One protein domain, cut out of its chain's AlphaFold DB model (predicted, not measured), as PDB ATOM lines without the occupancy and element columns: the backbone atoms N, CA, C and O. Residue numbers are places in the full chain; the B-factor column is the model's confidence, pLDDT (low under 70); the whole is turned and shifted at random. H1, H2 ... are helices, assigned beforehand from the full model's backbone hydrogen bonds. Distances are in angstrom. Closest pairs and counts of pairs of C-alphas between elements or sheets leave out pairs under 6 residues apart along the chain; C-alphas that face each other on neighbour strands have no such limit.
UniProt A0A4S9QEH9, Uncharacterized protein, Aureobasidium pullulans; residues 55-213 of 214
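This is residues 55 to 213 of the 214 residues of an uncharacterized protein of Aureobasidium pullulans (UniProt A0A4S9QEH9). A long, thin rod of helices that run mostly along its length: H3 is the spine, H1 and then H2 lie one after the other beside it, and H5 packs beside H2 and the first part of H3, while residues 200 to 213, of which 200 to 211 belong to H5, stick out at one end of the rod. H4 touches no helix. The printed part has 159 residues with five named helices, H1 to H5 in that order, no named strand, and is of the all helix class. It is extended, with a radius of gyration of the C-alphas of 25.4 A and spans of 96 by 20 by 19 A.

H1 covers residues 61 to 74, from C-alpha 61 at (-32.663, -50.508, 15.505), and H2 residues 76 to 91. H3, residues 96 to 139, is 64.6 A long. H4 covers residues 148 to 166. H5, residues 174 to 211, is 55.9 A long and ends at C-alpha 211 at (-50.525, 9.903, 45.939).

H1, H2, H3 and H5 form a bundle, helices side by side. H1 touches H3, at its residues 116 to 130 alone, at a shallow tilt of 6 degrees, opposite ways; the closest C-alphas, of Tyr 68 and Asn 123, are 6.6 A apart. H2 and H3 form a helical hairpin, closest at the C-alphas of Ala 89 and Lys 102, 6.4 A. H2 touches H5 the same way at a shallow tilt of 19 degrees, closest at the C-alphas of Phe 78 and Ala 182, 5.8 A. H4 is apart from H1, H2, H3 and H5. Every O i to N i+4 pair is within hydrogen-bond range in H1, H2, H3 and H4, and 31 of 34 in H5.

The two C-alphas farthest apart, of Ile 146 and Leu 213, are 96.1 A apart. The printed part has no cut, and no link is long. Confidence is low, pLDDT under 70, in residues 55 to 66, 126 and 129 to 173.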
ATOM      1  N   TYR A  55     -23.864 -56.481   8.177       36.19
ATOM      2  CA  TYR A  55     -24.673 -57.425   8.952       36.19
ATOM      3  C   TYR A  55     -25.733 -56.754   9.842       36.19
ATOM      4  O   TYR A  55     -26.519 -57.461  10.477       36.19
ATOM      5  N   SER A  56     -25.780 -55.418   9.897       41.97
ATOM      6  CA  SER A  56     -26.775 -54.659  10.670       41.97
ATOM      7  C   SER A  56     -27.906 -54.076   9.815       41.97
ATOM      8  O   SER A  56     -28.771 -53.382  10.336       41.97
ATOM      9  N   VAL A  57     -27.954 -54.358   8.512       41.03
ATOM     10  CA  VAL A  57     -29.077 -53.967   7.646       41.03
ATOM     11  C   VAL A  57     -30.316 -54.799   8.019       41.03
ATOM     12  O   VAL A  57     -30.303 -56.019   7.887       41.03
ATOM     13  N   GLY A  58     -31.369 -54.150   8.534       41.84
ATOM     14  CA  GLY A  58     -32.505 -54.825   9.196       41.84
ATOM     15  C   GLY A  58     -32.267 -55.161  10.681       41.84
ATOM     16  O   GLY A  58     -33.054 -55.878  11.297       41.84
ATOM     17  N   ARG A  59     -31.163 -54.657  11.244       38.97
ATOM     18  CA  ARG A  59     -30.769 -54.671  12.664       38.97
ATOM     19  C   ARG A  59     -30.327 -53.271  13.128       38.97
ATOM     20  O   ARG A  59     -29.682 -53.146  14.163       38.97
ATOM     21  N   ALA A  60     -30.622 -52.236  12.340       52.00
ATOM     22  CA  ALA A  60     -30.167 -50.873  12.575       52.00
ATOM     23  C   ALA A  60     -31.004 -50.152  13.646       52.00
ATOM     24  O   ALA A  60     -30.689 -49.011  13.965       52.00
ATOM     25  N   SER A  61     -31.965 -50.853  14.264       55.50
ATOM     26  CA  SER A  61     -32.663 -50.508  15.505       55.50
ATOM     27  C   SER A  61     -31.765 -49.759  16.481       55.50
ATOM     28  O   SER A  61     -32.130 -48.665  16.871       55.50
ATOM     29  N   ASP A  62     -30.566 -50.256  16.799       56.53
ATOM     30  CA  ASP A  62     -29.657 -49.588  17.745       56.53
ATOM     31  C   ASP A  62     -29.233 -48.177  17.266       56.53
ATOM     32  O   ASP A  62     -29.070 -47.260  18.067       56.53
ATOM     33  N   MET A  63     -29.078 -47.968  15.952       59.69
ATOM     34  CA  MET A  63     -28.764 -46.663  15.347       59.69
ATOM     35  C   MET A  63     -29.999 -45.765  15.208       59.69
ATOM     36  O   MET A  63     -29.894 -44.560  15.430       59.69
ATOM     37  N   THR A  64     -31.152 -46.332  14.849       65.00
ATOM     38  CA  THR A  64     -32.440 -45.630  14.735       65.00
ATOM     39  C   THR A  64     -32.929 -45.177  16.117       65.00
ATOM     40  O   THR A  64     -33.275 -44.012  16.298       65.00
ATOM     41  N   GLU A  65     -32.823 -46.041  17.127       68.81
ATOM     42  CA  GLU A  65     -33.060 -45.758  18.545       68.81
ATOM     43  C   GLU A  65     -32.060 -44.731  19.085       68.81
ATOM     44  O   GLU A  65     -32.478 -43.774  19.735       68.81
ATOM     45  N   ALA A  66     -30.760 -44.848  18.783       68.50
ATOM     46  CA  ALA A  66     -29.772 -43.846  19.192       68.50
ATOM     47  C   ALA A  66     -30.015 -42.474  18.535       68.50
ATOM     48  O   ALA A  66     -29.882 -41.445  19.201       68.50
ATOM     49  N   TRP A  67     -30.402 -42.436  17.254       74.75
ATOM     50  CA  TRP A  67     -30.784 -41.203  16.561       74.75
ATOM     51  C   TRP A  67     -32.032 -40.575  17.186       74.75
ATOM     52  O   TRP A  67     -31.999 -39.398  17.543       74.75
ATOM     53  N   TYR A  68     -33.100 -41.353  17.368       76.12
ATOM     54  CA  TYR A  68     -34.360 -40.874  17.934       76.12
ATOM     55  C   TYR A  68     -34.174 -40.417  19.389       76.12
ATOM     56  O   TYR A  68     -34.568 -39.308  19.745       76.12
ATOM     57  N   THR A  69     -33.454 -41.191  20.206       81.81
ATOM     58  CA  THR A  69     -33.086 -40.822  21.584       81.81
ATOM     59  C   THR A  69     -32.267 -39.532  21.618       81.81
ATOM     60  O   THR A  69     -32.538 -38.651  22.440       81.81
ATOM     61  N   ARG A  70     -31.295 -39.358  20.710       81.06
ATOM     62  CA  ARG A  70     -30.535 -38.104  20.574       81.06
ATOM     63  C   ARG A  70     -31.441 -36.939  20.166       81.06
ATOM     64  O   ARG A  70     -31.316 -35.862  20.740       81.06
ATOM     65  N   ALA A  71     -32.346 -37.137  19.209       80.44
ATOM     66  CA  ALA A  71     -33.264 -36.101  18.746       80.44
ATOM     67  C   ALA A  71     -34.215 -35.651  19.869       80.44
ATOM     68  O   ALA A  71     -34.250 -34.466  20.197       80.44
ATOM     69  N   VAL A  72     -34.888 -36.590  20.537       85.00
ATOM     70  CA  VAL A  72     -35.802 -36.309  21.656       85.00
ATOM     71  C   VAL A  72     -35.067 -35.674  22.841       85.00
ATOM     72  O   VAL A  72     -35.511 -34.655  23.360       85.00
ATOM     73  N   SER A  73     -33.911 -36.199  23.260       86.00
ATOM     74  CA  SER A  73     -33.164 -35.604  24.385       86.00
ATOM     75  C   SER A  73     -32.635 -34.195  24.083       86.00
ATOM     76  O   SER A  73     -32.570 -33.357  24.985       86.00
ATOM     77  N   SER A  74     -32.316 -33.893  22.820       84.31
ATOM     78  CA  SER A  74     -31.753 -32.598  22.424       84.31
ATOM     79  C   SER A  74     -32.703 -31.400  22.571       84.31
ATOM     80  O   SER A  74     -32.224 -30.268  22.663       84.31
ATOM     81  N   ILE A  75     -34.023 -31.620  22.661       88.00
ATOM     82  CA  ILE A  75     -35.012 -30.547  22.878       88.00
ATOM     83  C   ILE A  75     -35.259 -30.232  24.362       88.00
ATOM     84  O   ILE A  75     -35.813 -29.180  24.681       88.00
ATOM     85  N   GLY A  76     -34.810 -31.097  25.282       87.44
ATOM     86  CA  GLY A  76     -35.017 -30.944  26.728       87.44
ATOM     87  C   GLY A  76     -34.617 -29.565  27.284       87.44
ATOM     88  O   GLY A  76     -35.454 -28.921  27.919       87.44
ATOM     89  N   PRO A  77     -33.405 -29.047  26.991       91.38
ATOM     90  CA  PRO A  77     -32.978 -27.724  27.456       91.38
ATOM     91  C   PRO A  77     -33.837 -26.567  26.922       91.38
ATOM     92  O   PRO A  77     -34.012 -25.558  27.604       91.38
ATOM     93  N   PHE A  78     -34.390 -26.700  25.711       92.94
ATOM     94  CA  PHE A  78     -35.326 -25.720  25.160       92.94
ATOM     95  C   PHE A  78     -36.670 -25.771  25.893       92.94
ATOM     96  O   PHE A  78     -37.182 -24.721  26.272       92.94
ATOM     97  N   ALA A  79     -37.212 -26.967  26.140       90.31
ATOM     98  CA  ALA A  79     -38.475 -27.136  26.855       90.31
ATOM     99  C   ALA A  79     -38.403 -26.590  28.295       90.31
ATOM    100  O   ALA A  79     -39.301 -25.864  28.723       90.31
ATOM    101  N   GLU A  80     -37.308 -26.860  29.017       92.50
ATOM    102  CA  GLU A  80     -37.062 -26.315  30.360       92.50
ATOM    103  C   GLU A  80     -36.967 -24.780  30.347       92.50
ATOM    104  O   GLU A  80     -37.615 -24.095  31.144       92.50
ATOM    105  N   ALA A  81     -36.192 -24.212  29.416       94.69
ATOM    106  CA  ALA A  81     -36.065 -22.766  29.293       94.69
ATOM    107  C   ALA A  81     -37.405 -22.104  28.933       94.69
ATOM    108  O   ALA A  81     -37.793 -21.119  29.559       94.69
ATOM    109  N   MET A  82     -38.144 -22.667  27.973       95.19
ATOM    110  CA  MET A  82     -39.448 -22.156  27.552       95.19
ATOM    111  C   MET A  82     -40.500 -22.233  28.655       95.19
ATOM    112  O   MET A  82     -41.256 -21.277  28.790       95.19
ATOM    113  N   GLY A  83     -40.523 -23.284  29.481       92.88
ATOM    114  CA  GLY A  83     -41.431 -23.372  30.633       92.88
ATOM    115  C   GLY A  83     -41.294 -22.167  31.570       92.88
ATOM    116  O   GLY A  83     -42.270 -21.469  31.840       92.88
ATOM    117  N   ASN A  84     -40.057 -21.831  31.949       94.31
ATOM    118  CA  ASN A  84     -39.766 -20.657  32.778       94.31
ATOM    119  C   ASN A  84     -40.186 -19.326  32.112       94.31
ATOM    120  O   ASN A  84     -40.613 -18.392  32.793       94.31
ATOM    121  N   LEU A  85     -40.069 -19.210  30.783       96.88
ATOM    122  CA  LEU A  85     -40.494 -18.014  30.041       96.88
ATOM    123  C   LEU A  85     -42.022 -17.944  29.862       96.88
ATOM    124  O   LEU A  85     -42.580 -16.848  29.855       96.88
ATOM    125  N   ILE A  86     -42.709 -19.086  29.766       96.31
ATOM    126  CA  ILE A  86     -44.174 -19.177  29.732       96.31
ATOM    127  C   ILE A  86     -44.762 -18.703  31.064       96.31
ATOM    128  O   ILE A  86     -45.659 -17.862  31.048       96.31
ATOM    129  N   ASP A  87     -44.225 -19.148  32.202       95.75
ATOM    130  CA  ASP A  87     -44.689 -18.713  33.529       95.75
ATOM    131  C   ASP A  87     -44.567 -17.188  33.711       95.75
ATOM    132  O   ASP A  87     -45.511 -16.524  34.153       95.75
ATOM    133  N   ARG A  88     -43.437 -16.607  33.280       96.19
ATOM    134  CA  ARG A  88     -43.238 -15.147  33.223       96.19
ATOM    135  C   ARG A  88     -44.259 -14.467  32.312       96.19
ATOM    136  O   ARG A  88     -44.898 -13.496  32.715       96.19
ATOM    137  N   ALA A  89     -44.460 -14.991  31.101       94.50
ATOM    138  CA  ALA A  89     -45.431 -14.446  30.160       94.50
ATOM    139  C   ALA A  89     -46.855 -14.466  30.739       94.50
ATOM    140  O   ALA A  89     -47.574 -13.478  30.613       94.50
ATOM    141  N   VAL A  90     -47.265 -15.549  31.407       93.25
ATOM    142  CA  VAL A  90     -48.576 -15.676  32.067       93.25
ATOM    143  C   VAL A  90     -48.767 -14.612  33.154       93.25
ATOM    144  O   VAL A  90     -49.866 -14.064  33.257       93.25
ATOM    145  N   ALA A  91     -47.713 -14.272  33.903       93.19
ATOM    146  CA  ALA A  91     -47.751 -13.247  34.947       93.19
ATOM    147  C   ALA A  91     -47.909 -11.802  34.422       93.19
ATOM    148  O   ALA A  91     -48.413 -10.953  35.161       93.19
ATOM    149  N   LEU A  92     -47.530 -11.517  33.166       91.62
ATOM    150  CA  LEU A  92     -47.696 -10.190  32.554       91.62
ATOM    151  C   LEU A  92     -49.165  -9.771  32.448       91.62
ATOM    152  O   LEU A  92     -50.037 -10.559  32.043       91.62
ATOM    153  N   LYS A  93     -49.421  -8.483  32.698       91.12
ATOM    154  CA  LYS A  93     -50.744  -7.878  32.531       91.12
ATOM    155  C   LYS A  93     -51.149  -7.891  31.059       91.12
ATOM    156  O   LYS A  93     -50.343  -7.957  30.132       91.12
ATOM    157  N   ASN A  94     -52.455  -7.811  30.820       85.31
ATOM    158  CA  ASN A  94     -53.007  -7.859  29.468       85.31
ATOM    159  C   ASN A  94     -52.845  -6.513  28.742       85.31
ATOM    160  O   ASN A  94     -53.799  -5.753  28.583       85.31
ATOM    161  N   SER A  95     -51.621  -6.238  28.289       91.88
ATOM    162  CA  SER A  95     -51.308  -5.216  27.289       91.88
ATOM    163  C   SER A  95     -51.371  -5.804  25.866       91.88
ATOM    164  O   SER A  95     -51.243  -7.024  25.694       91.88
ATOM    165  N   PRO A  96     -51.543  -4.979  24.813       93.44
ATOM    166  CA  PRO A  96     -51.467  -5.450  23.427       93.44
ATOM    167  C   PRO A  96     -50.135  -6.143  23.101       93.44
ATOM    168  O   PRO A  96     -50.120  -7.154  22.405       93.44
ATOM    169  N   GLN A  97     -49.028  -5.631  23.643       92.88
ATOM    170  CA  GLN A  97     -47.680  -6.157  23.444       92.88
ATOM    171  C   GLN A  97     -47.482  -7.502  24.155       92.88
ATOM    172  O   GLN A  97     -47.020  -8.451  23.523       92.88
ATOM    173  N   ALA A  98     -47.902  -7.629  25.419       93.00
ATOM    174  CA  ALA A  98     -47.870  -8.906  26.137       93.00
ATOM    175  C   ALA A  98     -48.775  -9.957  25.471       93.00
ATOM    176  O   ALA A  98     -48.406 -11.124  25.386       93.00
ATOM    177  N   THR A  99     -49.931  -9.548  24.937       94.31
ATOM    178  CA  THR A  99     -50.827 -10.440  24.178       94.31
ATOM    179  C   THR A  99     -50.162 -10.949  22.896       94.31
ATOM    180  O   THR A  99     -50.214 -12.143  22.615       94.31
ATOM    181  N   ALA A 100     -49.487 -10.073  22.143       94.81
ATOM    182  CA  ALA A 100     -48.740 -10.473  20.953       94.81
ATOM    183  C   ALA A 100     -47.564 -11.410  21.289       94.81
ATOM    184  O   ALA A 100     -47.335 -12.381  20.573       94.81
ATOM    185  N   LEU A 101     -46.847 -11.168  22.394       95.12
ATOM    186  CA  LEU A 101     -45.760 -12.047  22.833       95.12
ATOM    187  C   LEU A 101     -46.274 -13.433  23.263       95.12
ATOM    188  O   LEU A 101     -45.686 -14.434  22.865       95.12
ATOM    189  N   LYS A 102     -47.399 -13.501  23.992       95.00
ATOM    190  CA  LYS A 102     -48.081 -14.766  24.333       95.00
ATOM    191  C   LYS A 102     -48.407 -15.579  23.069       95.00
ATOM    192  O   LYS A 102     -48.054 -16.748  23.000       95.00
ATOM    193  N   GLN A 103     -48.946 -14.940  22.026       94.69
ATOM    194  CA  GLN A 103     -49.221 -15.590  20.733       94.69
ATOM    195  C   GLN A 103     -47.954 -16.071  20.002       94.69
ATOM    196  O   GLN A 103     -47.969 -17.123  19.367       94.69
ATOM    197  N   VAL A 104     -46.844 -15.330  20.082       95.06
ATOM    198  CA  VAL A 104     -45.553 -15.771  19.517       95.06
ATOM    199  C   VAL A 104     -45.022 -17.002  20.260       95.06
ATOM    200  O   VAL A 104     -44.550 -17.937  19.618       95.06
ATOM    201  N   ILE A 105     -45.145 -17.032  21.589       95.25
ATOM    202  CA  ILE A 105     -44.777 -18.186  22.419       95.25
ATOM    203  C   ILE A 105     -45.647 -19.406  22.068       95.25
ATOM    204  O   ILE A 105     -45.103 -20.481  21.834       95.25
ATOM    205  N   GLU A 106     -46.969 -19.239  21.950       93.75
ATOM    206  CA  GLU A 106     -47.904 -20.298  21.525       93.75
ATOM    207  C   GLU A 106     -47.523 -20.897  20.158       93.75
ATOM    208  O   GLU A 106     -47.488 -22.117  20.007       93.75
ATOM    209  N   LEU A 107     -47.182 -20.058  19.172       94.31
ATOM    210  CA  LEU A 107     -46.752 -20.511  17.841       94.31
ATOM    211  C   LEU A 107     -45.422 -21.280  17.871       94.31
ATOM    212  O   LEU A 107     -45.264 -22.250  17.133       94.31
ATOM    213  N   ILE A 108     -44.479 -20.865  18.719       93.44
ATOM    214  CA  ILE A 108     -43.176 -21.527  18.886       93.44
ATOM    215  C   ILE A 108     -43.329 -22.888  19.580       93.44
ATOM    216  O   ILE A 108     -42.667 -23.850  19.188       93.44
ATOM    217  N   MET A 109     -44.226 -22.997  20.564       93.44
ATOM    218  CA  MET A 109     -44.547 -24.280  21.197       93.44
ATOM    219  C   MET A 109     -45.260 -25.224  20.224       93.44
ATOM    220  O   MET A 109     -44.833 -26.364  20.081       93.44
ATOM    221  N   LEU A 110     -46.246 -24.733  19.463       90.06
ATOM    222  CA  LEU A 110     -46.909 -25.518  18.415       90.06
ATOM    223  C   LEU A 110     -45.916 -26.034  17.358       90.06
ATOM    224  O   LEU A 110     -46.044 -27.160  16.884       90.06
ATOM    225  N   GLU A 111     -44.914 -25.235  16.989       89.12
ATOM    226  CA  GLU A 111     -43.854 -25.682  16.085       89.12
ATOM    227  C   GLU A 111     -42.979 -26.793  16.698       89.12
ATOM    228  O   GLU A 111     -42.616 -27.740  15.995       89.12
ATOM    229  N   CYS A 112     -42.671 -26.711  17.995       89.88
ATOM    230  CA  CYS A 112     -41.976 -27.773  18.723       89.88
ATOM    231  C   CYS A 112     -42.795 -29.076  18.734       89.88
ATOM    232  O   CYS A 112     -42.261 -30.135  18.403       89.88
ATOM    233  N   ASP A 113     -44.098 -28.991  19.017       89.38
ATOM    234  CA  ASP A 113     -45.012 -30.139  19.024       89.38
ATOM    235  C   ASP A 113     -45.120 -30.784  17.630       89.38
ATOM    236  O   ASP A 113     -45.058 -32.007  17.490       89.38
ATOM    237  N   CYS A 114     -45.213 -29.972  16.568       85.06
ATOM    238  CA  CYS A 114     -45.187 -30.463  15.188       85.06
ATOM    239  C   CYS A 114     -43.864 -31.158  14.830       85.06
ATOM    240  O   CYS A 114     -43.882 -32.149  14.100       85.06
ATOM    241  N   TRP A 115     -42.728 -30.665  15.329       84.94
ATOM    242  CA  TRP A 115     -41.423 -31.289  15.102       84.94
ATOM    243  C   TRP A 115     -41.272 -32.614  15.866       84.94
ATOM    244  O   TRP A 115     -40.794 -33.585  15.282       84.94
ATOM    245  N   GLN A 116     -41.751 -32.701  17.112       86.81
ATOM    246  CA  GLN A 116     -41.790 -33.959  17.873       86.81
ATOM    247  C   GLN A 116     -42.706 -34.994  17.202       86.81
ATOM    248  O   GLN A 116     -42.274 -36.105  16.915       86.81
ATOM    249  N   SER A 117     -43.930 -34.609  16.823       85.62
ATOM    250  CA  SER A 117     -44.848 -35.503  16.101       85.62
ATOM    251  C   SER A 117     -44.279 -35.985  14.758       85.62
ATOM    252  O   SER A 117     -44.560 -37.108  14.328       85.62
ATOM    253  N   TRP A 118     -43.469 -35.158  14.091       84.00
ATOM    254  CA  TRP A 118     -42.736 -35.563  12.898       84.00
ATOM    255  C   TRP A 118     -41.616 -36.572  13.221       84.00
ATOM    256  O   TRP A 118     -41.540 -37.591  12.537       84.00
ATOM    257  N   LEU A 119     -40.819 -36.364  14.281       82.19
ATOM    258  CA  LEU A 119     -39.809 -37.335  14.736       82.19
ATOM    259  C   LEU A 119     -40.417 -38.714  15.031       82.19
ATOM    260  O   LEU A 119     -39.864 -39.721  14.592       82.19
ATOM    261  N   ASP A 120     -41.558 -38.769  15.721       85.56
ATOM    262  CA  ASP A 120     -42.247 -40.021  16.066       85.56
ATOM    263  C   ASP A 120     -42.688 -40.794  14.812       85.56
ATOM    264  O   ASP A 120     -42.515 -42.014  14.701       85.56
ATOM    265  N   SER A 121     -43.235 -40.066  13.834       79.44
ATOM    266  CA  SER A 121     -43.660 -40.609  12.540       79.44
ATOM    267  C   SER A 121     -42.473 -41.142  11.732       79.44
ATOM    268  O   SER A 121     -42.552 -42.212  11.128       79.44
ATOM    269  N   GLU A 122     -41.341 -40.436  11.759       75.44
ATOM    270  CA  GLU A 122     -40.116 -40.856  11.078       75.44
ATOM    271  C   GLU A 122     -39.434 -42.047  11.743       75.44
ATOM    272  O   GLU A 122     -39.011 -42.966  11.043       75.44
ATOM    273  N   ASN A 123     -39.389 -42.088  13.074       78.25
ATOM    274  CA  ASN A 123     -38.908 -43.245  13.826       78.25
ATOM    275  C   ASN A 123     -39.741 -44.495  13.492       78.25
ATOM    276  O   ASN A 123     -39.195 -45.540  13.143       78.25
ATOM    277  N   THR A 124     -41.071 -44.357  13.474       79.88
ATOM    278  CA  THR A 124     -41.990 -45.429  13.051       79.88
ATOM    279  C   THR A 124     -41.706 -45.876  11.612       79.88
ATOM    280  O   THR A 124     -41.600 -47.072  11.338       79.88
ATOM    281  N   ARG A 125     -41.517 -44.926  10.685       73.50
ATOM    282  CA  ARG A 125     -41.204 -45.205   9.274       73.50
ATOM    283  C   ARG A 125     -39.855 -45.907   9.096       73.50
ATOM    284  O   ARG A 125     -39.745 -46.778   8.229       73.50
ATOM    285  N   ALA A 126     -38.848 -45.545   9.889       69.12
ATOM    286  CA  ALA A 126     -37.535 -46.180   9.891       69.12
ATOM    287  C   ALA A 126     -37.642 -47.640  10.355       69.12
ATOM    288  O   ALA A 126     -37.274 -48.538   9.597       69.12
ATOM    289  N   ILE A 127     -38.264 -47.882  11.517       70.94
ATOM    290  CA  ILE A 127     -38.503 -49.227  12.071       70.94
ATOM    291  C   ILE A 127     -39.257 -50.109  11.063       70.94
ATOM    292  O   ILE A 127     -38.771 -51.177  10.697       70.94
ATOM    293  N   GLU A 128     -40.385 -49.637  10.519       70.94
ATOM    294  CA  GLU A 128     -41.150 -50.378   9.504       70.94
ATOM    295  C   GLU A 128     -40.322 -50.729   8.254       70.94
ATOM    296  O   GLU A 128     -40.570 -51.745   7.598       70.94
ATOM    297  N   THR A 129     -39.386 -49.861   7.866       67.31
ATOM    298  CA  THR A 129     -38.524 -50.072   6.695       67.31
ATOM    299  C   THR A 129     -37.459 -51.122   6.991       67.31
ATOM    300  O   THR A 129     -37.215 -51.996   6.158       67.31
ATOM    301  N   GLU A 130     -36.867 -51.087   8.185       66.19
ATOM    302  CA  GLU A 130     -35.913 -52.092   8.654       66.19
ATOM    303  C   GLU A 130     -36.547 -53.481   8.797       66.19
ATOM    304  O   GLU A 130     -35.965 -54.465   8.334       66.19
ATOM    305  N   GLU A 131     -37.752 -53.570   9.369       68.44
ATOM    306  CA  GLU A 131     -38.502 -54.825   9.509       68.44
ATOM    307  C   GLU A 131     -38.788 -55.467   8.145       68.44
ATOM    308  O   GLU A 131     -38.460 -56.636   7.923       68.44
ATOM    309  N   LYS A 132     -39.328 -54.694   7.190       65.81
ATOM    310  CA  LYS A 132     -39.615 -55.170   5.823       65.81
ATOM    311  C   LYS A 132     -38.345 -55.584   5.081       65.81
ATOM    312  O   LYS A 132     -38.356 -56.553   4.324       65.81
ATOM    313  N   LEU A 133     -37.236 -54.875   5.296       65.62
ATOM    314  CA  LEU A 133     -35.945 -55.219   4.702       65.62
ATOM    315  C   LEU A 133     -35.391 -56.530   5.281       65.62
ATOM    316  O   LEU A 133     -34.942 -57.393   4.524       65.62
ATOM    317  N   SER A 134     -35.504 -56.721   6.597       63.25
ATOM    318  CA  SER A 134     -35.177 -57.977   7.279       63.25
ATOM    319  C   SER A 134     -36.030 -59.143   6.757       63.25
ATOM    320  O   SER A 134     -35.500 -60.211   6.442       63.25
ATOM    321  N   GLU A 135     -37.339 -58.947   6.562       65.69
ATOM    322  CA  GLU A 135     -38.229 -59.954   5.967       65.69
ATOM    323  C   GLU A 135     -37.779 -60.357   4.548       65.69
ATOM    324  O   GLU A 135     -37.628 -61.547   4.259       65.69
ATOM    325  N   VAL A 136     -37.488 -59.386   3.675       64.94
ATOM    326  CA  VAL A 136     -37.032 -59.646   2.296       64.94
ATOM    327  C   VAL A 136     -35.701 -60.407   2.263       64.94
ATOM    328  O   VAL A 136     -35.556 -61.349   1.475       64.94
ATOM    329  N   LEU A 137     -34.741 -60.056   3.123       62.38
ATOM    330  CA  LEU A 137     -33.455 -60.759   3.231       62.38
ATOM    331  C   LEU A 137     -33.638 -62.217   3.691       62.38
ATOM    332  O   LEU A 137     -33.037 -63.130   3.119       62.38
ATOM    333  N   ASN A 138     -34.539 -62.457   4.651       60.41
ATOM    334  CA  ASN A 138     -34.889 -63.803   5.108       60.41
ATOM    335  C   ASN A 138     -35.580 -64.636   4.008       60.41
ATOM    336  O   ASN A 138     -35.206 -65.789   3.785       60.41
ATOM    337  N   ILE A 139     -36.554 -64.067   3.283       63.22
ATOM    338  CA  ILE A 139     -37.291 -64.760   2.205       63.22
ATOM    339  C   ILE A 139     -36.375 -65.126   1.031       63.22
ATOM    340  O   ILE A 139     -36.508 -66.204   0.449       63.22
ATOM    341  N   THR A 140     -35.444 -64.243   0.672       61.25
ATOM    342  CA  THR A 140     -34.533 -64.448  -0.469       61.25
ATOM    343  C   THR A 140     -33.423 -65.469  -0.198       61.25
ATOM    344  O   THR A 140     -32.657 -65.788  -1.107       61.25
ATOM    345  N   GLY A 141     -33.347 -66.027   1.017       51.09
ATOM    346  CA  GLY A 141     -32.342 -67.023   1.387       51.09
ATOM    347  C   GLY A 141     -30.928 -66.449   1.478       51.09
ATOM    348  O   GLY A 141     -29.955 -67.198   1.369       51.09
ATOM    349  N   VAL A 142     -30.801 -65.130   1.661       52.91
ATOM    350  CA  VAL A 142     -29.519 -64.441   1.829       52.91
ATOM    351  C   VAL A 142     -28.999 -64.724   3.238       52.91
ATOM    352  O   VAL A 142     -29.210 -63.963   4.178       52.91
ATOM    353  N   THR A 143     -28.329 -65.866   3.396       50.00
ATOM    354  CA  THR A 143     -27.592 -66.188   4.621       50.00
ATOM    355  C   THR A 143     -26.237 -65.480   4.638       50.00
ATOM    356  O   THR A 143     -25.717 -65.060   3.600       50.00
ATOM    357  N   ALA A 144     -25.634 -65.398   5.827       45.69
ATOM    358  CA  ALA A 144     -24.354 -64.732   6.081       45.69
ATOM    359  C   ALA A 144     -23.189 -65.176   5.167       45.69
ATOM    360  O   ALA A 144     -22.210 -64.458   5.010       45.69
ATOM    361  N   GLU A 145     -23.279 -66.356   4.556       44.84
ATOM    362  CA  GLU A 145     -22.191 -66.972   3.791       44.84
ATOM    363  C   GLU A 145     -22.314 -66.751   2.272       44.84
ATOM    364  O   GLU A 145     -21.358 -67.001   1.539       44.84
ATOM    365  N   ILE A 146     -23.475 -66.309   1.774       47.72
ATOM    366  CA  ILE A 146     -23.816 -66.426   0.344       47.72
ATOM    367  C   ILE A 146     -23.461 -65.181  -0.487       47.72
ATOM    368  O   ILE A 146     -23.209 -65.323  -1.683       47.72
ATOM    369  N   ASN A 147     -23.465 -63.969   0.089       48.25
ATOM    370  CA  ASN A 147     -23.798 -62.791  -0.730       48.25
ATOM    371  C   ASN A 147     -23.019 -61.481  -0.485       48.25
ATOM    372  O   ASN A 147     -23.485 -60.432  -0.924       48.25
ATOM    373  N   ALA A 148     -21.842 -61.516   0.157       47.69
ATOM    374  CA  ALA A 148     -21.102 -60.310   0.572       47.69
ATOM    375  C   ALA A 148     -21.009 -59.207  -0.508       47.69
ATOM    376  O   ALA A 148     -21.313 -58.056  -0.223       47.69
ATOM    377  N   LYS A 149     -20.677 -59.564  -1.759       44.66
ATOM    378  CA  LYS A 149     -20.424 -58.580  -2.826       44.66
ATOM    379  C   LYS A 149     -21.671 -58.029  -3.543       44.66
ATOM    380  O   LYS A 149     -21.701 -56.859  -3.899       44.66
ATOM    381  N   ASN A 150     -22.701 -58.843  -3.774       48.12
ATOM    382  CA  ASN A 150     -23.917 -58.335  -4.429       48.12
ATOM    383  C   ASN A 150     -24.827 -57.605  -3.428       48.12
ATOM    384  O   ASN A 150     -25.581 -56.720  -3.824       48.12
ATOM    385  N   VAL A 151     -24.741 -57.951  -2.135       49.56
ATOM    386  CA  VAL A 151     -25.322 -57.136  -1.058       49.56
ATOM    387  C   VAL A 151     -24.534 -55.839  -0.902       49.56
ATOM    388  O   VAL A 151     -25.170 -54.808  -0.763       49.56
ATOM    389  N   GLU A 152     -23.197 -55.842  -1.010       46.00
ATOM    390  CA  GLU A 152     -22.381 -54.610  -1.018       46.00
ATOM    391  C   GLU A 152     -22.925 -53.549  -1.988       46.00
ATOM    392  O   GLU A 152     -23.226 -52.437  -1.552       46.00
ATOM    393  N   ASP A 153     -23.118 -53.909  -3.261       47.06
ATOM    394  CA  ASP A 153     -23.593 -52.980  -4.294       47.06
ATOM    395  C   ASP A 153     -25.071 -52.573  -4.074       47.06
ATOM    396  O   ASP A 153     -25.395 -51.385  -4.079       47.06
ATOM    397  N   MET A 154     -25.976 -53.523  -3.792       49.41
ATOM    398  CA  MET A 154     -27.402 -53.217  -3.553       49.41
ATOM    399  C   MET A 154     -27.643 -52.416  -2.263       49.41
ATOM    400  O   MET A 154     -28.520 -51.552  -2.219       49.41
ATOM    401  N   THR A 155     -26.880 -52.684  -1.201       50.06
ATOM    402  CA  THR A 155     -26.922 -51.923   0.051       50.06
ATOM    403  C   THR A 155     -26.288 -50.551  -0.127       50.06
ATOM    404  O   THR A 155     -26.799 -49.602   0.456       50.06
ATOM    405  N   ALA A 156     -25.243 -50.395  -0.947       51.97
ATOM    406  CA  ALA A 156     -24.710 -49.077  -1.282       51.97
ATOM    407  C   ALA A 156     -25.757 -48.221  -2.016       51.97
ATOM    408  O   ALA A 156     -26.029 -47.106  -1.573       51.97
ATOM    409  N   GLU A 157     -26.421 -48.762  -3.045       49.44
ATOM    410  CA  GLU A 157     -27.507 -48.072  -3.760       49.44
ATOM    411  C   GLU A 157     -28.703 -47.749  -2.839       49.44
ATOM    412  O   GLU A 157     -29.249 -46.646  -2.894       49.44
ATOM    413  N   MET A 158     -29.087 -48.661  -1.936       51.09
ATOM    414  CA  MET A 158     -30.152 -48.424  -0.947       51.09
ATOM    415  C   MET A 158     -29.765 -47.399   0.127       51.09
ATOM    416  O   MET A 158     -30.587 -46.562   0.491       51.09
ATOM    417  N   MET A 159     -28.529 -47.420   0.631       51.41
ATOM    418  CA  MET A 159     -28.028 -46.435   1.597       51.41
ATOM    419  C   MET A 159     -27.831 -45.063   0.948       51.41
ATOM    420  O   MET A 159     -28.014 -44.042   1.608       51.41
ATOM    421  N   GLU A 160     -27.504 -45.014  -0.344       49.47
ATOM    422  CA  GLU A 160     -27.500 -43.787  -1.137       49.47
ATOM    423  C   GLU A 160     -28.927 -43.274  -1.380       49.47
ATOM    424  O   GLU A 160     -29.168 -42.077  -1.238       49.47
ATOM    425  N   LEU A 161     -29.907 -44.150  -1.634       47.56
ATOM    426  CA  LEU A 161     -31.326 -43.781  -1.688       47.56
ATOM    427  C   LEU A 161     -31.820 -43.235  -0.336       47.56
ATOM    428  O   LEU A 161     -32.461 -42.186  -0.298       47.56
ATOM    429  N   TYR A 162     -31.481 -43.898   0.774       49.25
ATOM    430  CA  TYR A 162     -31.853 -43.487   2.131       49.25
ATOM    431  C   TYR A 162     -31.182 -42.162   2.523       49.25
ATOM    432  O   TYR A 162     -31.841 -41.266   3.053       49.25
ATOM    433  N   ARG A 163     -29.900 -41.971   2.172       47.12
ATOM    434  CA  ARG A 163     -29.230 -40.663   2.249       47.12
ATOM    435  C   ARG A 163     -29.959 -39.625   1.409       47.12
ATOM    436  O   ARG A 163     -30.303 -38.580   1.937       47.12
ATOM    437  N   ASN A 164     -30.247 -39.883   0.139       43.75
ATOM    438  CA  ASN A 164     -30.889 -38.897  -0.735       43.75
ATOM    439  C   ASN A 164     -32.311 -38.520  -0.273       43.75
ATOM    440  O   ASN A 164     -32.710 -37.369  -0.435       43.75
ATOM    441  N   LEU A 165     -33.041 -39.439   0.369       39.72
ATOM    442  CA  LEU A 165     -34.329 -39.166   1.018       39.72
ATOM    443  C   LEU A 165     -34.204 -38.331   2.308       39.72
ATOM    444  O   LEU A 165     -35.112 -37.567   2.618       39.72
ATOM    445  N   THR A 166     -33.090 -38.442   3.039       39.78
ATOM    446  CA  THR A 166     -32.847 -37.732   4.314       39.78
ATOM    447  C   THR A 166     -32.027 -36.440   4.172       39.78
ATOM    448  O   THR A 166     -32.094 -35.572   5.035       39.78
ATOM    449  N   THR A 167     -31.289 -36.258   3.071       39.38
ATOM    450  CA  THR A 167     -30.307 -35.165   2.895       39.38
ATOM    451  C   THR A 167     -30.936 -33.822   2.482       39.38
ATOM    452  O   THR A 167     -30.233 -32.817   2.435       39.38
ATOM    453  N   PHE A 168     -32.241 -33.756   2.175       37.59
ATOM    454  CA  PHE A 168     -32.837 -32.558   1.551       37.59
ATOM    455  C   PHE A 168     -34.160 -32.036   2.140       37.59
ATOM    456  O   PHE A 168     -35.016 -31.532   1.414       37.59
ATOM    457  N   HIS A 169     -34.296 -32.028   3.468       44.00
ATOM    458  CA  HIS A 169     -35.207 -31.085   4.125       44.00
ATOM    459  C   HIS A 169     -34.606 -30.498   5.406       44.00
ATOM    460  O   HIS A 169     -34.141 -31.213   6.285       44.00
ATOM    461  N   ILE A 170     -34.728 -29.178   5.551       44.75
ATOM    462  CA  ILE A 170     -34.270 -28.393   6.715       44.75
ATOM    463  C   ILE A 170     -34.946 -28.838   8.039       44.75
ATOM    464  O   ILE A 170     -34.438 -28.586   9.127       44.75
ATOM    465  N   HIS A 171     -36.063 -29.566   7.965       43.41
ATOM    466  CA  HIS A 171     -36.736 -30.155   9.130       43.41
ATOM    467  C   HIS A 171     -36.052 -31.424   9.683       43.41
ATOM    468  O   HIS A 171     -36.351 -31.806  10.806       43.41
ATOM    469  N   TYR A 172     -35.129 -32.047   8.933       51.59
ATOM    470  CA  TYR A 172     -34.518 -33.342   9.279       51.59
ATOM    471  C   TYR A 172     -33.197 -33.201  10.042       51.59
ATOM    472  O   TYR A 172     -32.765 -34.131  10.719       51.59
ATOM    473  N   ASP A 173     -32.551 -32.040   9.947       68.88
ATOM    474  CA  ASP A 173     -31.333 -31.759  10.694       68.88
ATOM    475  C   ASP A 173     -31.692 -31.438  12.156       68.88
ATOM    476  O   ASP A 173     -32.272 -30.393  12.477       68.88
ATOM    477  N   VAL A 174     -31.364 -32.380  13.043       71.38
ATOM    478  CA  VAL A 174     -31.526 -32.252  14.497       71.38
ATOM    479  C   VAL A 174     -30.713 -31.066  15.017       71.38
ATOM    480  O   VAL A 174     -31.227 -30.282  15.807       71.38
ATOM    481  N   GLU A 175     -29.480 -30.875  14.544       77.44
ATOM    482  CA  GLU A 175     -28.602 -29.791  14.998       77.44
ATOM    483  C   GLU A 175     -29.131 -28.426  14.539       77.44
ATOM    484  O   GLU A 175     -29.138 -27.477  15.329       77.44
ATOM    485  N   TYR A 176     -29.676 -28.334  13.319       80.75
ATOM    486  CA  TYR A 176     -30.388 -27.142  12.847       80.75
ATOM    487  C   TYR A 176     -31.612 -26.820  13.711       80.75
ATOM    488  O   TYR A 176     -31.753 -25.684  14.166       80.75
ATOM    489  N   ASN A 177     -32.503 -27.791  13.950       80.81
ATOM    490  CA  ASN A 177     -33.746 -27.525  14.680       80.81
ATOM    491  C   ASN A 177     -33.474 -27.200  16.151       80.81
ATOM    492  O   ASN A 177     -34.005 -26.210  16.647       80.81
ATOM    493  N   VAL A 178     -32.561 -27.917  16.812       83.81
ATOM    494  CA  VAL A 178     -32.095 -27.594  18.171       83.81
ATOM    495  C   VAL A 178     -31.497 -26.190  18.233       83.81
ATOM    496  O   VAL A 178     -31.882 -25.403  19.095       83.81
ATOM    497  N   SER A 179     -30.614 -25.829  17.294       84.81
ATOM    498  CA  SER A 179     -30.014 -24.485  17.242       84.81
ATOM    499  C   SER A 179     -31.062 -23.390  17.027       84.81
ATOM    500  O   SER A 179     -30.963 -22.305  17.600       84.81
ATOM    501  N   ARG A 180     -32.086 -23.674  16.217       88.75
ATOM    502  CA  ARG A 180     -33.193 -22.761  15.920       88.75
ATOM    503  C   ARG A 180     -34.102 -22.550  17.129       88.75
ATOM    504  O   ARG A 180     -34.361 -21.403  17.480       88.75
ATOM    505  N   PHE A 181     -34.509 -23.629  17.797       91.25
ATOM    506  CA  PHE A 181     -35.295 -23.576  19.029       91.25
ATOM    507  C   PHE A 181     -34.524 -22.872  20.157       91.25
ATOM    508  O   PHE A 181     -35.044 -21.940  20.774       91.25
ATOM    509  N   ALA A 182     -33.245 -23.209  20.355       90.75
ATOM    510  CA  ALA A 182     -32.362 -22.507  21.289       90.75
ATOM    511  C   ALA A 182     -32.220 -21.006  20.962       90.75
ATOM    512  O   ALA A 182     -32.099 -20.185  21.870       90.75
ATOM    513  N   GLY A 183     -32.288 -20.629  19.680       92.69
ATOM    514  CA  GLY A 183     -32.277 -19.238  19.223       92.69
ATOM    515  C   GLY A 183     -33.515 -18.420  19.614       92.69
ATOM    516  O   GLY A 183     -33.406 -17.198  19.736       92.69
ATOM    517  N   TYR A 184     -34.670 -19.049  19.860       94.00
ATOM    518  CA  TYR A 184     -35.879 -18.345  20.312       94.00
ATOM    519  C   TYR A 184     -35.787 -17.893  21.776       94.00
ATOM    520  O   TYR A 184     -36.216 -16.786  22.105       94.00
ATOM    521  N   VAL A 185     -35.184 -18.715  22.642       96.38
ATOM    522  CA  VAL A 185     -35.082 -18.490  24.096       96.38
ATOM    523  C   VAL A 185     -34.552 -17.090  24.464       96.38
ATOM    524  O   VAL A 185     -35.257 -16.376  25.179       96.38
ATOM    525  N   PRO A 186     -33.375 -16.623  23.985       96.62
ATOM    526  CA  PRO A 186     -32.859 -15.302  24.354       96.62
ATOM    527  C   PRO A 186     -33.697 -14.143  23.792       96.62
ATOM    528  O   PRO A 186     -33.734 -13.073  24.396       96.62
ATOM    529  N   VAL A 187     -34.384 -14.339  22.660       96.62
ATOM    530  CA  VAL A 187     -35.250 -13.314  22.054       96.62
ATOM    531  C   VAL A 187     -36.518 -13.124  22.885       96.62
ATOM    532  O   VAL A 187     -36.908 -11.991  23.161       96.62
ATOM    533  N   ILE A 188     -37.134 -14.224  23.328       96.88
ATOM    534  CA  ILE A 188     -38.314 -14.196  24.200       96.88
ATOM    535  C   ILE A 188     -37.938 -13.649  25.580       96.88
ATOM    536  O   ILE A 188     -38.647 -12.787  26.093       96.88
ATOM    537  N   ALA A 189     -36.809 -14.081  26.153       97.25
ATOM    538  CA  ALA A 189     -36.318 -13.566  27.429       97.25
ATOM    539  C   ALA A 189     -36.134 -12.040  27.395       97.25
ATOM    540  O   ALA A 189     -36.709 -11.348  28.228       97.25
ATOM    541  N   ALA A 190     -35.449 -11.500  26.379       97.44
ATOM    542  CA  ALA A 190     -35.264 -10.055  26.233       97.44
ATOM    543  C   ALA A 190     -36.587  -9.288  26.018       97.44
ATOM    544  O   ALA A 190     -36.732  -8.157  26.484       97.44
ATOM    545  N   ALA A 191     -37.565  -9.888  25.328       96.44
ATOM    546  CA  ALA A 191     -38.893  -9.296  25.163       96.44
ATOM    547  C   ALA A 191     -39.689  -9.269  26.482       96.44
ATOM    548  O   ALA A 191     -40.375  -8.284  26.754       96.44
ATOM    549  N   LEU A 192     -39.574 -10.313  27.311       96.94
ATOM    550  CA  LEU A 192     -40.160 -10.355  28.653       96.94
ATOM    551  C   LEU A 192     -39.487  -9.347  29.588       96.94
ATOM    552  O   LEU A 192     -40.193  -8.558  30.206       96.94
ATOM    553  N   ASP A 193     -38.151  -9.303  29.621       97.25
ATOM    554  CA  ASP A 193     -37.380  -8.352  30.438       97.25
ATOM    555  C   ASP A 193     -37.809  -6.896  30.160       97.25
ATOM    556  O   ASP A 193     -37.982  -6.099  31.086       97.25
ATOM    557  N   GLN A 194     -38.030  -6.549  28.885       96.25
ATOM    558  CA  GLN A 194     -38.507  -5.225  28.479       96.25
ATOM    559  C   GLN A 194     -39.951  -4.954  28.937       96.25
ATOM    560  O   GLN A 194     -40.225  -3.881  29.472       96.25
ATOM    561  N   LEU A 195     -40.873  -5.906  28.756       95.56
ATOM    562  CA  LEU A 195     -42.278  -5.730  29.150       95.56
ATOM    563  C   LEU A 195     -42.458  -5.660  30.671       95.56
ATOM    564  O   LEU A 195     -43.239  -4.843  31.151       95.56
ATOM    565  N   GLU A 196     -41.715  -6.465  31.430       94.62
ATOM    566  CA  GLU A 196     -41.703  -6.422  32.896       94.62
ATOM    567  C   GLU A 196     -41.181  -5.068  33.408       94.62
ATOM    568  O   GLU A 196     -41.754  -4.490  34.335       94.62
ATOM    569  N   ALA A 197     -40.141  -4.513  32.771       93.31
ATOM    570  CA  ALA A 197     -39.634  -3.179  33.087       93.31
ATOM    571  C   ALA A 197     -40.648  -2.068  32.754       93.31
ATOM    572  O   ALA A 197     -40.854  -1.163  33.567       93.31
ATOM    573  N   ASP A 198     -41.314  -2.146  31.597       91.19
ATOM    574  CA  ASP A 198     -42.335  -1.176  31.185       91.19
ATOM    575  C   ASP A 198     -43.571  -1.214  32.109       91.19
ATOM    576  O   ASP A 198     -44.087  -0.159  32.494       91.19
ATOM    577  N   GLU A 199     -44.019  -2.403  32.534       90.56
ATOM    578  CA  GLU A 199     -45.098  -2.552  33.522       90.56
ATOM    579  C   GLU A 199     -44.706  -1.994  34.897       90.56
ATOM    580  O   GLU A 199     -45.506  -1.297  35.525       90.56
ATOM    581  N   PHE A 200     -43.471  -2.227  35.354       88.88
ATOM    582  CA  PHE A 200     -42.977  -1.692  36.626       88.88
ATOM    583  C   PHE A 200     -42.919  -0.154  36.634       88.88
ATOM    584  O   PHE A 200     -43.330   0.483  37.607       88.88
ATOM    585  N   VAL A 201     -42.466   0.465  35.537       89.69
ATOM    586  CA  VAL A 201     -42.463   1.931  35.385       89.69
ATOM    587  C   VAL A 201     -43.889   2.490  35.350       89.69
ATOM    588  O   VAL A 201     -44.161   3.511  35.986       89.69
ATOM    589  N   ALA A 202     -44.813   1.820  34.655       86.56
ATOM    590  CA  ALA A 202     -46.220   2.218  34.616       86.56
ATOM    591  C   ALA A 202     -46.886   2.149  36.004       86.56
ATOM    592  O   ALA A 202     -47.641   3.056  36.364       86.56
ATOM    593  N   ASP A 203     -46.570   1.128  36.803       88.44
ATOM    594  CA  ASP A 203     -47.089   0.968  38.166       88.44
ATOM    595  C   ASP A 203     -46.568   2.044  39.126       88.44
ATOM    596  O   ASP A 203     -47.351   2.587  39.911       88.44
ATOM    597  N   ILE A 204     -45.283   2.413  39.037       89.88
ATOM    598  CA  ILE A 204     -44.729   3.542  39.803       89.88
ATOM    599  C   ILE A 204     -45.458   4.837  39.434       89.88
ATOM    600  O   ILE A 204     -45.947   5.535  40.322       89.88
ATOM    601  N   ALA A 205     -45.595   5.136  38.140       88.62
ATOM    602  CA  ALA A 205     -46.266   6.351  37.682       88.62
ATOM    603  C   ALA A 205     -47.744   6.405  38.122       88.62
ATOM    604  O   ALA A 205     -48.244   7.466  38.503       88.62
ATOM    605  N   ALA A 206     -48.443   5.264  38.124       87.12
ATOM    606  CA  ALA A 206     -49.810   5.162  38.628       87.12
ATOM    607  C   ALA A 206     -49.895   5.387  40.151       87.12
ATOM    608  O   ALA A 206     -50.801   6.080  40.619       87.12
ATOM    609  N   ALA A 207     -48.943   4.853  40.923       87.31
ATOM    610  CA  ALA A 207     -48.866   5.058  42.368       87.31
ATOM    611  C   ALA A 207     -48.551   6.521  42.732       87.31
ATOM    612  O   ALA A 207     -49.210   7.093  43.600       87.31
ATOM    613  N   GLU A 208     -47.605   7.159  42.036       89.81
ATOM    614  CA  GLU A 208     -47.300   8.584  42.204       89.81
ATOM    615  C   GLU A 208     -48.497   9.470  41.836       89.81
ATOM    616  O   GLU A 208     -48.823  10.407  42.568       89.81
ATOM    617  N   ALA A 209     -49.200   9.168  40.740       87.62
ATOM    618  CA  ALA A 209     -50.409   9.893  40.356       87.62
ATOM    619  C   ALA A 209     -51.522   9.761  41.411       87.62
ATOM    620  O   ALA A 209     -52.199  10.744  41.704       87.62
ATOM    621  N   PHE A 210     -51.689   8.580  42.018       85.94
ATOM    622  CA  PHE A 210     -52.647   8.369  43.106       85.94
ATOM    623  C   PHE A 210     -52.281   9.159  44.373       85.94
ATOM    624  O   PHE A 210     -53.153   9.785  44.973       85.94
ATOM    625  N   LEU A 211     -51.001   9.168  44.762       87.44
ATOM    626  CA  LEU A 211     -50.525   9.903  45.939       87.44
ATOM    627  C   LEU A 211     -50.646  11.426  45.778       87.44
ATOM    628  O   LEU A 211     -50.968  12.105  46.743       87.44
ATOM    629  N   ASN A 212     -50.445  11.959  44.569       82.31
ATOM    630  CA  ASN A 212     -50.565  13.395  44.278       82.31
ATOM    631  C   ASN A 212     -52.022  13.896  44.125       82.31
ATOM    632  O   ASN A 212     -52.236  15.074  43.835       82.31
ATOM    633  N   LEU A 213     -53.024  13.022  44.285       72.81
ATOM    634  CA  LEU A 213     -54.454  13.373  44.285       72.81
ATOM    635  C   LEU A 213     -55.033  13.595  45.700       72.81
ATOM    636  O   LEU A 213     -56.232  13.861  45.816       72.81
TER     637      LEU A 213